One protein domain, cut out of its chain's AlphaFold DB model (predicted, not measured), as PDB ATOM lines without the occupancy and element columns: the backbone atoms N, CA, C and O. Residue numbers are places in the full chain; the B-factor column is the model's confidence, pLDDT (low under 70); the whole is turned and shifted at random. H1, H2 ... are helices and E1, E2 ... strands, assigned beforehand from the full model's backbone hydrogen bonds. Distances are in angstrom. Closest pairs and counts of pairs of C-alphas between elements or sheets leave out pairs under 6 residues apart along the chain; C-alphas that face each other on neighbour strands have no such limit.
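This is residues 120 to 223 of the 256 residues of an uncharacterized protein of Methanomassiliicoccales archaeon PtaB.Bin215 (UniProt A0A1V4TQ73). A two-stranded antiparallel hairpin, E1 and E2, makes an arm whose tip, residues 194 to 199, sticks out from a body of helices where H2, H4 and short H1 pack round H3. The printed part has 104 residues, mostly helix, with named elements H1 H2 H3 E1 E2 H4 in chain order. It is flat, 48 by 42 by 22 A, and only just loose, close to compact, with a radius of gyration of the C-alphas of 15.6 A.

Look first at E1, residues 190 to 195, and E2, residues 198 to 203, where N 191 and O 202 are 2.8 A apart, within hydrogen-bond range. The hub is H3, residues 166 to 184. H2, residues 141 to 159, touches it at a steep tilt of 64 degrees, opposite ways; the closest C-alphas, of Ala 151 and Ala 176, are 5.5 A apart. H4, residues 208 to 221, touches residues 172 to 179 of H3 alone; the closest C-alphas, of Leu 175 and Phe 209, are 5.1 A apart. H1, residues 120 to 126, only just touches H3, with 3 pairs of C-alphas within 8 A, closest at Val 123 and Leu 174, 6.9 A. Each O i to N i+4 pair is within range in H3 and H4, 13 of 15 in H2, and 1 of 3 in H1, beside 2 of 4 O i to N i+3 pairs.

Find C-alpha 120 at (262.263, -54.649, 292.531), where H1 begins; H4 ends at C-alpha 221, (253.563, -30.525, 300.931). H2 measures 25.6 A, with a kink of 30 degrees near residue 152, and H3 26.9 A.

The printed part has no cut; the 14-residue link from H1 to H2 is long. Of the printed part 42 residues have pLDDT under 70, among them 198 to 208.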
ATOM      1  N   ALA A 120     262.647 -53.241 292.370       67.00
ATOM      2  CA  ALA A 120     262.263 -54.649 292.531       67.00
ATOM      3  C   ALA A 120     262.997 -55.355 293.670       67.00
ATOM      4  O   ALA A 120     262.425 -56.186 294.373       67.00
ATOM      5  N   ALA A 121     264.265 -55.023 293.867       66.31
ATOM      6  CA  ALA A 121     265.070 -55.717 294.846       66.31
ATOM      7  C   ALA A 121     265.122 -54.983 296.201       66.31
ATOM      8  O   ALA A 121     265.451 -55.598 297.215       66.31
ATOM      9  N   GLN A 122     264.676 -53.721 296.251       70.31
ATOM     10  CA  GLN A 122     264.405 -52.995 297.497       70.31
ATOM     11  C   GLN A 122     263.121 -53.480 298.199       70.31
ATOM     12  O   GLN A 122     262.982 -53.328 299.410       70.31
ATOM     13  N   VAL A 123     262.215 -54.156 297.479       73.94
ATOM     14  CA  VAL A 123     260.993 -54.783 298.032       73.94
ATOM     15  C   VAL A 123     261.282 -55.659 299.253       73.94
ATOM     16  O   VAL A 123     260.530 -55.614 300.227       73.94
ATOM     17  N   ALA A 124     262.372 -56.433 299.219       68.38
ATOM     18  CA  ALA A 124     262.752 -57.338 300.305       68.38
ATOM     19  C   ALA A 124     263.308 -56.614 301.544       68.38
ATOM     20  O   ALA A 124     263.385 -57.211 302.615       68.38
ATOM     21  N   LEU A 125     263.696 -55.343 301.410       65.38
ATOM     22  CA  LEU A 125     264.165 -54.513 302.521       65.38
ATOM     23  C   LEU A 125     262.998 -53.835 303.246       65.38
ATOM     24  O   LEU A 125     263.052 -53.653 304.459       65.38
ATOM     25  N   CYS A 126     261.940 -53.490 302.511       64.81
ATOM     26  CA  CYS A 126     260.791 -52.750 303.036       64.81
ATOM     27  C   CYS A 126     259.567 -53.630 303.321       64.81
ATOM     28  O   CYS A 126     258.566 -53.147 303.841       64.81
ATOM     29  N   SER A 127     259.608 -54.922 302.985       72.06
ATOM     30  CA  SER A 127     258.476 -55.825 303.186       72.06
ATOM     31  C   SER A 127     258.909 -57.263 303.456       72.06
ATOM     32  O   SER A 127     260.036 -57.666 303.196       72.06
ATOM     33  N   LYS A 128     257.959 -58.081 303.919       74.50
ATOM     34  CA  LYS A 128     258.118 -59.543 304.024       74.50
ATOM     35  C   LYS A 128     258.104 -60.264 302.666       74.50
ATOM     36  O   LYS A 128     258.188 -61.491 302.631       74.50
ATOM     37  N   TYR A 129     257.881 -59.541 301.571       79.50
ATOM     38  CA  TYR A 129     257.813 -60.095 300.225       79.50
ATOM     39  C   TYR A 129     259.164 -59.942 299.522       79.50
ATOM     40  O   TYR A 129     259.964 -59.083 299.872       79.50
ATOM     41  N   ALA A 130     259.412 -60.764 298.506       82.12
ATOM     42  CA  ALA A 130     260.581 -60.642 297.645       82.12
ATOM     43  C   ALA A 130     260.163 -60.901 296.200       82.12
ATOM     44  O   ALA A 130     259.383 -61.825 295.945       82.12
ATOM     45  N   VAL A 131     260.678 -60.096 295.270       80.56
ATOM     46  CA  VAL A 131     260.451 -60.310 293.839       80.56
ATOM     47  C   VAL A 131     261.296 -61.495 293.383       80.56
ATOM     48  O   VAL A 131     262.509 -61.527 293.588       80.56
ATOM     49  N   SER A 132     260.653 -62.508 292.810       81.75
ATOM     50  CA  SER A 132     261.326 -63.717 292.338       81.75
ATOM     51  C   SER A 132     260.516 -64.409 291.253       81.75
ATOM     52  O   SER A 132     259.302 -64.550 291.390       81.75
ATOM     53  N   ASP A 133     261.191 -64.923 290.226       80.25
ATOM     54  CA  ASP A 133     260.591 -65.777 289.190       80.25
ATOM     55  C   ASP A 133     260.826 -67.274 289.452       80.25
ATOM     56  O   ASP A 133     260.604 -68.122 288.585       80.25
ATOM     57  N   ALA A 134     261.273 -67.628 290.663       80.44
ATOM     58  CA  ALA A 134     261.381 -69.021 291.067       80.44
ATOM     59  C   ALA A 134     259.992 -69.703 291.065       80.44
ATOM     60  O   ALA A 134     258.990 -69.071 291.426       80.44
ATOM     61  N   PRO A 135     259.902 -71.001 290.708       71.50
ATOM     62  CA  PRO A 135     258.638 -71.729 290.708       71.50
ATOM     63  C   PRO A 135     257.905 -71.627 292.052       71.50
ATOM     64  O   PRO A 135     258.458 -71.950 293.100       71.50
ATOM     65  N   GLY A 136     256.644 -71.188 292.019       75.44
ATOM     66  CA  GLY A 136     255.814 -71.004 293.215       75.44
ATOM     67  C   GLY A 136     255.855 -69.599 293.826       75.44
ATOM     68  O   GLY A 136     255.056 -69.324 294.726       75.44
ATOM     69  N   SER A 137     256.707 -68.701 293.323       78.06
ATOM     70  CA  SER A 137     256.694 -67.294 293.724       78.06
ATOM     71  C   SER A 137     255.348 -66.630 293.412       78.06
ATOM     72  O   SER A 137     254.725 -66.876 292.378       78.06
ATOM     73  N   LYS A 138     254.886 -65.793 294.344       79.06
ATOM     74  CA  LYS A 138     253.639 -65.018 294.241       79.06
ATOM     75  C   LYS A 138     253.879 -63.547 293.927       79.06
ATOM     76  O   LYS A 138     252.904 -62.818 293.797       79.06
ATOM     77  N   PHE A 139     255.131 -63.103 293.893       83.88
ATOM     78  CA  PHE A 139     255.505 -61.749 293.508       83.88
ATOM     79  C   PHE A 139     256.584 -61.870 292.432       83.88
ATOM     80  O   PHE A 139     257.775 -61.911 292.724       83.88
ATOM     81  N   THR A 140     256.150 -62.077 291.192       83.88
ATOM     82  CA  THR A 140     257.051 -62.267 290.047       83.88
ATOM     83  C   THR A 140     257.542 -60.930 289.513       83.88
ATOM     84  O   THR A 140     256.929 -59.894 289.784       83.88
ATOM     85  N   SER A 141     258.604 -60.943 288.709       78.56
ATOM     86  CA  SER A 141     259.115 -59.728 288.058       78.56
ATOM     87  C   SER A 141     258.042 -59.092 287.162       78.56
ATOM     88  O   SER A 141     257.818 -57.890 287.220       78.56
ATOM     89  N   ALA A 142     257.265 -59.906 286.438       72.81
ATOM     90  CA  ALA A 142     256.159 -59.418 285.608       72.81
ATOM     91  C   ALA A 142     255.041 -58.740 286.423       72.81
ATOM     92  O   ALA A 142     254.454 -57.749 285.988       72.81
ATOM     93  N   GLN A 143     254.733 -59.269 287.611       77.56
ATOM     94  CA  GLN A 143     253.756 -58.650 288.503       77.56
ATOM     95  C   GLN A 143     254.313 -57.366 289.128       77.56
ATOM     96  O   GLN A 143     253.574 -56.397 289.285       77.56
ATOM     97  N   PHE A 144     255.606 -57.344 289.447       82.88
ATOM     98  CA  PHE A 144     256.297 -56.149 289.912       82.88
ATOM     99  C   PHE A 144     256.258 -55.024 288.870       82.88
ATOM    100  O   PHE A 144     255.842 -53.919 289.205       82.88
ATOM    101  N   ASP A 145     256.594 -55.302 287.610       77.69
ATOM    102  CA  ASP A 145     256.600 -54.298 286.538       77.69
ATOM    103  C   ASP A 145     255.205 -53.695 286.310       77.69
ATOM    104  O   ASP A 145     255.060 -52.475 286.179       77.69
ATOM    105  N   LEU A 146     254.163 -54.536 286.335       75.75
ATOM    106  CA  LEU A 146     252.770 -54.098 286.218       75.75
ATOM    107  C   LEU A 146     252.376 -53.146 287.358       75.75
ATOM    108  O   LEU A 146     251.795 -52.086 287.113       75.75
ATOM    109  N   LEU A 147     252.685 -53.520 288.603       80.56
ATOM    110  CA  LEU A 147     252.356 -52.711 289.777       80.56
ATOM    111  C   LEU A 147     253.209 -51.443 289.861       80.56
ATOM    112  O   LEU A 147     252.694 -50.409 290.267       80.56
ATOM    113  N   SER A 148     254.468 -51.491 289.427       80.56
ATOM    114  CA  SER A 148     255.362 -50.333 289.351       80.56
ATOM    115  C   SER A 148     254.837 -49.274 288.385       80.56
ATOM    116  O   SER A 148     254.695 -48.109 288.767       80.56
ATOM    117  N   ALA A 149     254.448 -49.677 287.172       71.25
ATOM    118  CA  ALA A 149     253.841 -48.773 286.200       71.25
ATOM    119  C   ALA A 149     252.526 -48.169 286.724       71.25
ATOM    120  O   ALA A 149     252.276 -46.975 286.556       71.25
ATOM    121  N   ARG A 150     251.699 -48.977 287.405       75.06
ATOM    122  CA  ARG A 150     250.441 -48.507 287.998       75.06
ATOM    123  C   ARG A 150     250.668 -47.553 289.170       75.06
ATOM    124  O   ARG A 150     249.993 -46.535 289.235       75.06
ATOM    125  N   ALA A 151     251.609 -47.857 290.062       79.88
ATOM    126  CA  ALA A 151     251.950 -47.019 291.208       79.88
ATOM    127  C   ALA A 151     252.410 -45.629 290.760       79.88
ATOM    128  O   ALA A 151     251.951 -44.627 291.303       79.88
ATOM    129  N   LYS A 152     253.239 -45.570 289.711       79.81
ATOM    130  CA  LYS A 152     253.654 -44.304 289.112       79.81
ATOM    131  C   LYS A 152     252.462 -43.497 288.594       79.81
ATOM    132  O   LYS A 152     252.285 -42.358 289.001       79.81
ATOM    133  N   ALA A 153     251.627 -44.109 287.755       70.69
ATOM    134  CA  ALA A 153     250.511 -43.413 287.118       70.69
ATOM    135  C   ALA A 153     249.408 -42.967 288.098       70.69
ATOM    136  O   ALA A 153     248.709 -41.995 287.831       70.69
ATOM    137  N   VAL A 154     249.195 -43.707 289.192       67.44
ATOM    138  CA  VAL A 154     248.114 -43.423 290.152       67.44
ATOM    139  C   VAL A 154     248.557 -42.438 291.226       67.44
ATOM    140  O   VAL A 154     247.799 -41.525 291.536       67.44
ATOM    141  N   TYR A 155     249.758 -42.615 291.773       71.94
ATOM    142  CA  TYR A 155     250.211 -41.871 292.946       71.94
ATOM    143  C   TYR A 155     251.251 -40.816 292.577       71.94
ATOM    144  O   TYR A 155     251.083 -39.639 292.864       71.94
ATOM    145  N   LEU A 156     252.317 -41.206 291.878       74.88
ATOM    146  CA  LEU A 156     253.464 -40.315 291.688       74.88
ATOM    147  C   LEU A 156     253.181 -39.198 290.683       74.88
ATOM    148  O   LEU A 156     253.485 -38.050 290.972       74.88
ATOM    149  N   ASP A 157     252.567 -39.518 289.541       72.75
ATOM    150  CA  ASP A 157     252.280 -38.530 288.492       72.75
ATOM    151  C   ASP A 157     251.191 -37.511 288.915       72.75
ATOM    152  O   ASP A 157     251.064 -36.464 288.283       72.75
ATOM    153  N   ASN A 158     250.410 -37.799 289.969       67.38
ATOM    154  CA  ASN A 158     249.302 -36.947 290.428       67.38
ATOM    155  C   ASN A 158     249.582 -36.237 291.764       67.38
ATOM    156  O   ASN A 158     249.125 -35.108 291.967       67.38
ATOM    157  N   ASP A 159     250.296 -36.890 292.684       67.56
ATOM    158  CA  ASP A 159     250.421 -36.421 294.066       67.56
ATOM    159  C   ASP A 159     251.745 -35.692 294.328       67.56
ATOM    160  O   ASP A 159     251.769 -34.767 295.144       67.56
ATOM    161  N   LEU A 160     252.835 -36.085 293.657       71.69
ATOM    162  CA  LEU A 160     254.173 -35.568 293.949       71.69
ATOM    163  C   LEU A 160     254.468 -34.233 293.252       71.69
ATOM    164  O   LEU A 160     254.094 -34.052 292.093       71.69
ATOM    165  N   PRO A 161     255.178 -33.304 293.921       70.25
ATOM    166  CA  PRO A 161     255.741 -32.135 293.257       70.25
ATOM    167  C   PRO A 161     256.885 -32.518 292.297       70.25
ATOM    168  O   PRO A 161     257.495 -33.583 292.412       70.25
ATOM    169  N   ASP A 162     257.180 -31.641 291.335       68.38
ATOM    170  CA  ASP A 162     258.153 -31.906 290.262       68.38
ATOM    171  C   ASP A 162     259.615 -31.985 290.755       68.38
ATOM    172  O   ASP A 162     260.485 -32.498 290.049       68.38
ATOM    173  N   ASP A 163     259.907 -31.479 291.955       71.25
ATOM    174  CA  ASP A 163     261.251 -31.301 292.518       71.25
ATOM    175  C   ASP A 163     261.581 -32.251 293.684       71.25
ATOM    176  O   ASP A 163     262.506 -32.009 294.465       71.25
ATOM    177  N   VAL A 164     260.874 -33.380 293.783       65.81
ATOM    178  CA  VAL A 164     261.133 -34.391 294.818       65.81
ATOM    179  C   VAL A 164     262.535 -35.002 294.655       65.81
ATOM    180  O   VAL A 164     262.875 -35.497 293.575       65.81
ATOM    181  N   PRO A 165     263.357 -35.047 295.726       68.69
ATOM    182  CA  PRO A 165     264.640 -35.746 295.708       68.69
ATOM    183  C   PRO A 165     264.492 -37.211 295.276       68.69
ATOM    184  O   PRO A 165     263.581 -37.903 295.731       68.69
ATOM    185  N   SER A 166     265.420 -37.707 294.451       62.06
ATOM    186  CA  SER A 166     265.352 -39.054 293.854       62.06
ATOM    187  C   SER A 166     265.161 -40.173 294.878       62.06
ATOM    188  O   SER A 166     264.367 -41.079 294.658       62.06
ATOM    189  N   ASP A 167     265.838 -40.082 296.023       64.44
ATOM    190  CA  ASP A 167     265.760 -41.107 297.067       64.44
ATOM    191  C   ASP A 167     264.373 -41.127 297.733       64.44
ATOM    192  O   ASP A 167     263.844 -42.188 298.068       64.44
ATOM    193  N   THR A 168     263.753 -39.951 297.884       66.06
ATOM    194  CA  THR A 168     262.386 -39.813 298.401       66.06
ATOM    195  C   THR A 168     261.371 -40.334 297.386       66.06
ATOM    196  O   THR A 168     260.444 -41.049 297.767       66.06
ATOM    197  N   TYR A 169     261.572 -40.036 296.099       74.81
ATOM    198  CA  TYR A 169     260.747 -40.557 295.009       74.81
ATOM    199  C   TYR A 169     260.763 -42.090 294.981       74.81
ATOM    200  O   TYR A 169     259.702 -42.715 295.013       74.81
ATOM    201  N   ASP A 170     261.952 -42.699 294.993       73.38
ATOM    202  CA  ASP A 170     262.113 -44.155 294.955       73.38
ATOM    203  C   ASP A 170     261.453 -44.824 296.170       73.38
ATOM    204  O   ASP A 170     260.768 -45.842 296.039       73.38
ATOM    205  N   HIS A 171     261.587 -44.225 297.357       74.62
ATOM    206  CA  HIS A 171     260.955 -44.740 298.566       74.62
ATOM    207  C   HIS A 171     259.420 -44.678 298.498       74.62
ATOM    208  O   HIS A 171     258.743 -45.664 298.797       74.62
ATOM    209  N   MET A 172     258.860 -43.554 298.043       71.94
ATOM    210  CA  MET A 172     257.415 -43.397 297.871       71.94
ATOM    211  C   MET A 172     256.861 -44.323 296.781       71.94
ATOM    212  O   MET A 172     255.801 -44.929 296.964       71.94
ATOM    213  N   HIS A 173     257.601 -44.519 295.685       80.50
ATOM    214  CA  HIS A 173     257.243 -45.473 294.632       80.50
ATOM    215  C   HIS A 173     257.180 -46.901 295.178       80.50
ATOM    216  O   HIS A 173     256.215 -47.626 294.926       80.50
ATOM    217  N   LEU A 174     258.165 -47.297 295.988       81.69
ATOM    218  CA  LEU A 174     258.211 -48.616 296.609       81.69
ATOM    219  C   LEU A 174     257.032 -48.856 297.567       81.69
ATOM    220  O   LEU A 174     256.402 -49.915 297.502       81.69
ATOM    221  N   LEU A 175     256.700 -47.879 298.417       79.62
ATOM    222  CA  LEU A 175     255.556 -47.955 299.334       79.62
ATOM    223  C   LEU A 175     254.231 -48.122 298.576       79.62
ATOM    224  O   LEU A 175     253.419 -48.984 298.924       79.62
ATOM    225  N   ALA A 176     254.040 -47.370 297.490       81.56
ATOM    226  CA  ALA A 176     252.859 -47.484 296.639       81.56
ATOM    227  C   ALA A 176     252.761 -48.864 295.955       81.56
ATOM    228  O   ALA A 176     251.687 -49.469 295.931       81.56
ATOM    229  N   ILE A 177     253.878 -49.414 295.458       83.88
ATOM    230  CA  ILE A 177     253.919 -50.770 294.877       83.88
ATOM    231  C   ILE A 177     253.506 -51.821 295.913       83.88
ATOM    232  O   ILE A 177     252.701 -52.707 295.615       83.88
ATOM    233  N   LEU A 178     254.047 -51.726 297.130       82.44
ATOM    234  CA  LEU A 178     253.753 -52.661 298.216       82.44
ATOM    235  C   LEU A 178     252.289 -52.588 298.641       82.44
ATOM    236  O   LEU A 178     251.653 -53.631 298.797       82.44
ATOM    237  N   HIS A 179     251.731 -51.380 298.748       82.12
ATOM    238  CA  HIS A 179     250.311 -51.192 299.016       82.12
ATOM    239  C   HIS A 179     249.441 -51.894 297.965       82.12
ATOM    240  O   HIS A 179     248.589 -52.713 298.321       82.12
ATOM    241  N   LEU A 180     249.683 -51.631 296.676       80.75
ATOM    242  CA  LEU A 180     248.919 -52.249 295.590       80.75
ATOM    243  C   LEU A 180     249.055 -53.777 295.596       80.75
ATOM    244  O   LEU A 180     248.083 -54.494 295.344       80.75
ATOM    245  N   TYR A 181     250.241 -54.292 295.924       83.25
ATOM    246  CA  TYR A 181     250.457 -55.727 296.049       83.25
ATOM    247  C   TYR A 181     249.639 -56.336 297.199       83.25
ATOM    248  O   TYR A 181     249.004 -57.375 297.005       83.25
ATOM    249  N   GLU A 182     249.583 -55.699 298.370       76.31
ATOM    250  CA  GLU A 182     248.767 -56.181 299.493       76.31
ATOM    251  C   GLU A 182     247.269 -56.131 299.194       76.31
ATOM    252  O   GLU A 182     246.568 -57.120 299.432       76.31
ATOM    253  N   VAL A 183     246.793 -55.045 298.581       74.62
ATOM    254  CA  VAL A 183     245.394 -54.911 298.146       74.62
ATOM    255  C   VAL A 183     245.031 -56.000 297.141       74.62
ATOM    256  O   VAL A 183     244.005 -56.660 297.303       74.62
ATOM    257  N   SER A 184     245.905 -56.288 296.167       74.62
ATOM    258  CA  SER A 184     245.674 -57.354 295.175       74.62
ATOM    259  C   SER A 184     245.517 -58.749 295.796       74.62
ATOM    260  O   SER A 184     244.958 -59.658 295.181       74.62
ATOM    261  N   ARG A 185     246.001 -58.928 297.031       72.88
ATOM    262  CA  ARG A 185     245.916 -60.173 297.800       72.88
ATOM    263  C   ARG A 185     244.801 -60.173 298.846       72.88
ATOM    264  O   ARG A 185     244.673 -61.164 299.565       72.88
ATOM    265  N   GLY A 186     244.032 -59.090 298.957       64.88
ATOM    266  CA  GLY A 186     243.021 -58.901 300.000       64.88
ATOM    267  C   GLY A 186     243.607 -58.629 301.390       64.88
ATOM    268  O   GLY A 186     242.927 -58.841 302.391       64.88
ATOM    269  N   GLY A 187     244.873 -58.209 301.471       58.84
ATOM    270  CA  GLY A 187     245.537 -57.819 302.711       58.84
ATOM    271  C   GLY A 187     245.215 -56.371 303.059       58.84
ATOM    272  O   GLY A 187     245.980 -55.474 302.728       58.84
ATOM    273  N   THR A 188     244.080 -56.129 303.703       58.38
ATOM    274  CA  THR A 188     243.740 -54.824 304.283       58.38
ATOM    275  C   THR A 188     243.967 -54.833 305.798       58.38
ATOM    276  O   THR A 188     243.733 -55.840 306.472       58.38
ATOM    277  N   VAL A 189     244.487 -53.728 306.349       55.22
ATOM    278  CA  VAL A 189     244.725 -53.559 307.799       55.22
ATOM    279  C   VAL A 189     243.380 -53.444 308.514       55.22
ATOM    280  O   VAL A 189     242.423 -52.987 307.919       55.22
ATOM    281  N   MET A 190     243.260 -53.825 309.785       55.34
ATOM    282  CA  MET A 190     242.034 -53.588 310.563       55.34
ATOM    283  C   MET A 190     242.079 -52.198 311.222       55.34
ATOM    284  O   MET A 190     242.956 -51.940 312.045       55.34
ATOM    285  N   GLN A 191     241.137 -51.309 310.906       52.03
ATOM    286  CA  GLN A 191     240.933 -50.044 311.617       52.03
ATOM    287  C   GLN A 191     239.924 -50.252 312.748       52.03
ATOM    288  O   GLN A 191     238.855 -50.821 312.539       52.03
ATOM    289  N   THR A 192     240.249 -49.780 313.953       51.47
ATOM    290  CA  THR A 192     239.294 -49.789 315.071       51.47
ATOM    291  C   THR A 192     238.450 -48.523 315.014       51.47
ATOM    292  O   THR A 192     238.991 -47.421 315.074       51.47
ATOM    293  N   GLU A 193     237.135 -48.677 314.909       59.44
ATOM    294  CA  GLU A 193     236.175 -47.577 314.921       59.44
ATOM    295  C   GLU A 193     235.386 -47.577 316.234       59.44
ATOM    296  O   GLU A 193     235.032 -48.636 316.768       59.44
ATOM    297  N   LYS A 194     235.148 -46.379 316.780       60.03
ATOM    298  CA  LYS A 194     234.331 -46.168 317.980       60.03
ATOM    299  C   LYS A 194     232.968 -45.620 317.587       60.03
ATOM    300  O   LYS A 194     232.897 -44.542 317.008       60.03
ATOM    301  N   LEU A 195     231.904 -46.317 317.974       56.41
ATOM    302  CA  LEU A 195     230.528 -45.833 317.891       56.41
ATOM    303  C   LEU A 195     229.948 -45.766 319.310       56.41
ATOM    304  O   LEU A 195     229.475 -46.764 319.855       56.41
ATOM    305  N   GLY A 196     230.047 -44.593 319.942       73.81
ATOM    306  CA  GLY A 196     229.738 -44.437 321.367       73.81
ATOM    307  C   GLY A 196     230.679 -45.280 322.239       73.81
ATOM    308  O   GLY A 196     231.899 -45.163 322.122       73.81
ATOM    309  N   ASP A 197     230.112 -46.153 323.074       77.81
ATOM    310  CA  ASP A 197     230.862 -47.078 323.941       77.81
ATOM    311  C   ASP A 197     231.336 -48.357 323.222       77.81
ATOM    312  O   ASP A 197     232.093 -49.149 323.788       77.81
ATOM    313  N   TYR A 198     230.923 -48.576 321.970       41.41
ATOM    314  CA  TYR A 198     231.296 -49.761 321.199       41.41
ATOM    315  C   TYR A 198     232.565 -49.518 320.381       41.41
ATOM    316  O   TYR A 198     232.690 -48.514 319.683       41.41
ATOM    317  N   GLN A 199     233.494 -50.474 320.440       53.19
ATOM    318  CA  GLN A 199     234.674 -50.553 319.577       53.19
ATOM    319  C   GLN A 199     234.555 -51.782 318.685       53.19
ATOM    320  O   GLN A 199     234.370 -52.888 319.194       53.19
ATOM    321  N   TYR A 200     234.687 -51.601 317.375       53.16
ATOM    322  CA  TYR A 200     234.747 -52.712 316.430       53.16
ATOM    323  C   TYR A 200     235.878 -52.504 315.424       53.16
ATOM    324  O   TYR A 200     236.249 -51.376 315.102       53.16
ATOM    325  N   ALA A 201     236.464 -53.607 314.966       50.19
ATOM    326  CA  ALA A 201     237.515 -53.604 313.960       50.19
ATOM    327  C   ALA A 201     236.885 -53.814 312.578       50.19
ATOM    328  O   ALA A 201     236.271 -54.856 312.340       50.19
ATOM    329  N   LYS A 202     237.030 -52.837 311.681       51.91
ATOM    330  CA  LYS A 202     236.655 -52.957 310.269       51.91
ATOM    331  C   LYS A 202     237.905 -53.084 309.396       51.91
ATOM    332  O   LYS A 202     238.933 -52.507 309.753       51.91
ATOM    333  N   PRO A 203     237.851 -53.775 308.250       49.56
ATOM    334  CA  PRO A 203     238.911 -53.691 307.256       49.56
ATOM    335  C   PRO A 203     239.094 -52.226 306.829       49.56
ATOM    336  O   PRO A 203     238.176 -51.587 306.323       49.56
ATOM    337  N   SER A 204     240.268 -51.675 307.094       57.78
ATOM    338  CA  SER A 204     240.749 -50.397 306.593       57.78
ATOM    339  C   SER A 204     241.029 -50.530 305.104       57.78
ATOM    340  O   SER A 204     241.756 -51.429 304.690       57.78
ATOM    341  N   GLY A 205     240.497 -49.625 304.285       57.06
ATOM    342  CA  GLY A 205     240.849 -49.565 302.864       57.06
ATOM    343  C   GLY A 205     242.329 -49.235 302.609       57.06
ATOM    344  O   GLY A 205     242.789 -49.371 301.481       57.06
ATOM    345  N   THR A 206     243.085 -48.827 303.636       62.06
ATOM    346  CA  THR A 206     244.474 -48.374 303.519       62.06
ATOM    347  C   THR A 206     245.450 -49.324 304.224       62.06
ATOM    348  O   THR A 206     245.242 -49.758 305.359       62.06
ATOM    349  N   SER A 207     246.534 -49.689 303.531       69.25
ATOM    350  CA  SER A 207     247.635 -50.470 304.126       69.25
ATOM    351  C   SER A 207     248.568 -49.568 304.941       69.25
ATOM    352  O   SER A 207     248.595 -48.358 304.717       69.25
ATOM    353  N   SER A 208     249.391 -50.142 305.824       69.38
ATOM    354  CA  SER A 208     250.424 -49.376 306.541       69.38
ATOM    355  C   SER A 208     251.407 -48.686 305.591       69.38
ATOM    356  O   SER A 208     251.865 -47.590 305.888       69.38
ATOM    357  N   PHE A 209     251.671 -49.280 304.422       75.19
ATOM    358  CA  PHE A 209     252.513 -48.671 303.390       75.19
ATOM    359  C   PHE A 209     251.896 -47.396 302.810       75.19
ATOM    360  O   PHE A 209     252.609 -46.432 302.555       75.19
ATOM    361  N   LEU A 210     250.570 -47.367 302.639       76.31
ATOM    362  CA  LEU A 210     249.878 -46.182 302.130       76.31
ATOM    363  C   LEU A 210     249.822 -45.069 303.185       76.31
ATOM    364  O   LEU A 210     249.997 -43.907 302.851       76.31
ATOM    365  N   GLN A 211     249.656 -45.420 304.460       72.00
ATOM    366  CA  GLN A 211     249.720 -44.441 305.554       72.00
ATOM    367  C   GLN A 211     251.112 -43.796 305.656       72.00
ATOM    368  O   GLN A 211     251.231 -42.593 305.870       72.00
ATOM    369  N   GLU A 212     252.175 -44.584 305.477       68.00
ATOM    370  CA  GLU A 212     253.545 -44.066 305.443       68.00
ATOM    371  C   GLU A 212     253.794 -43.184 304.211       68.00
ATOM    372  O   GLU A 212     254.357 -42.099 304.348       68.00
ATOM    373  N   TYR A 213     253.298 -43.594 303.038       75.06
ATOM    374  CA  TYR A 213     253.305 -42.774 301.822       75.06
ATOM    375  C   TYR A 213     252.623 -41.416 302.054       75.06
ATOM    376  O   TYR A 213     253.217 -40.375 301.775       75.06
ATOM    377  N   GLU A 214     251.418 -41.409 302.629       73.25
ATOM    378  CA  GLU A 214     250.668 -40.187 302.945       73.25
ATOM    379  C   GLU A 214     251.412 -39.300 303.949       73.25
ATOM    380  O   GLU A 214     251.458 -38.085 303.783       73.25
ATOM    381  N   HIS A 215     252.055 -39.876 304.968       69.38
ATOM    382  CA  HIS A 215     252.858 -39.102 305.915       69.38
ATOM    383  C   HIS A 215     254.056 -38.411 305.257       69.38
ATOM    384  O   HIS A 215     254.375 -37.274 305.612       69.38
ATOM    385  N   ILE A 216     254.739 -39.083 304.327       67.50
ATOM    386  CA  ILE A 216     255.854 -38.483 303.584       67.50
ATOM    387  C   ILE A 216     255.321 -37.382 302.666       67.50
ATOM    388  O   ILE A 216     255.872 -36.284 302.666       67.50
ATOM    389  N   LEU A 217     254.215 -37.641 301.963       72.81
ATOM    390  CA  LEU A 217     253.559 -36.661 301.102       72.81
ATOM    391  C   LEU A 217     253.162 -35.401 301.879       72.81
ATOM    392  O   LEU A 217     253.492 -34.299 301.458       72.81
ATOM    393  N   VAL A 218     252.522 -35.548 303.042       72.88
ATOM    394  CA  VAL A 218     252.152 -34.411 303.899       72.88
ATOM    395  C   VAL A 218     253.386 -33.611 304.303       72.88
ATOM    396  O   VAL A 218     253.351 -32.394 304.224       72.88
ATOM    397  N   ARG A 219     254.499 -34.258 304.673       72.44
ATOM    398  CA  ARG A 219     255.740 -33.538 305.008       72.44
ATOM    399  C   ARG A 219     256.345 -32.795 303.820       72.44
ATOM    400  O   ARG A 219     256.930 -31.741 304.033       72.44
ATOM    401  N   LEU A 220     256.243 -33.352 302.614       68.69
ATOM    402  CA  LEU A 220     256.705 -32.695 301.390       68.69
ATOM    403  C   LEU A 220     255.828 -31.485 301.047       68.69
ATOM    404  O   LEU A 220     256.351 -30.448 300.668       68.69
ATOM    405  N   LEU A 221     254.512 -31.603 301.221       68.06
ATOM    406  CA  LEU A 221     253.563 -30.525 300.931       68.06
ATOM    407  C   LEU A 221     253.558 -29.424 302.005       68.06
ATOM    408  O   LEU A 221     253.348 -28.264 301.683       68.06
ATOM    409  N   ASP A 222     253.822 -29.763 303.268       63.69
ATOM    410  CA  ASP A 222     253.886 -28.807 304.388       63.69
ATOM    411  C   ASP A 222     255.200 -27.991 304.396       63.69
ATOM    412  O   ASP A 222     255.369 -27.082 305.210       63.69
ATOM    413  N   GLN A 223     256.142 -28.288 303.486       53.06
ATOM    414  CA  GLN A 223     257.349 -27.473 303.290       53.06
ATOM    415  C   GLN A 223     257.075 -26.140 302.574       53.06
ATOM    416  O   GLN A 223     257.882 -25.225 302.737       53.06
TER     417      GLN A 223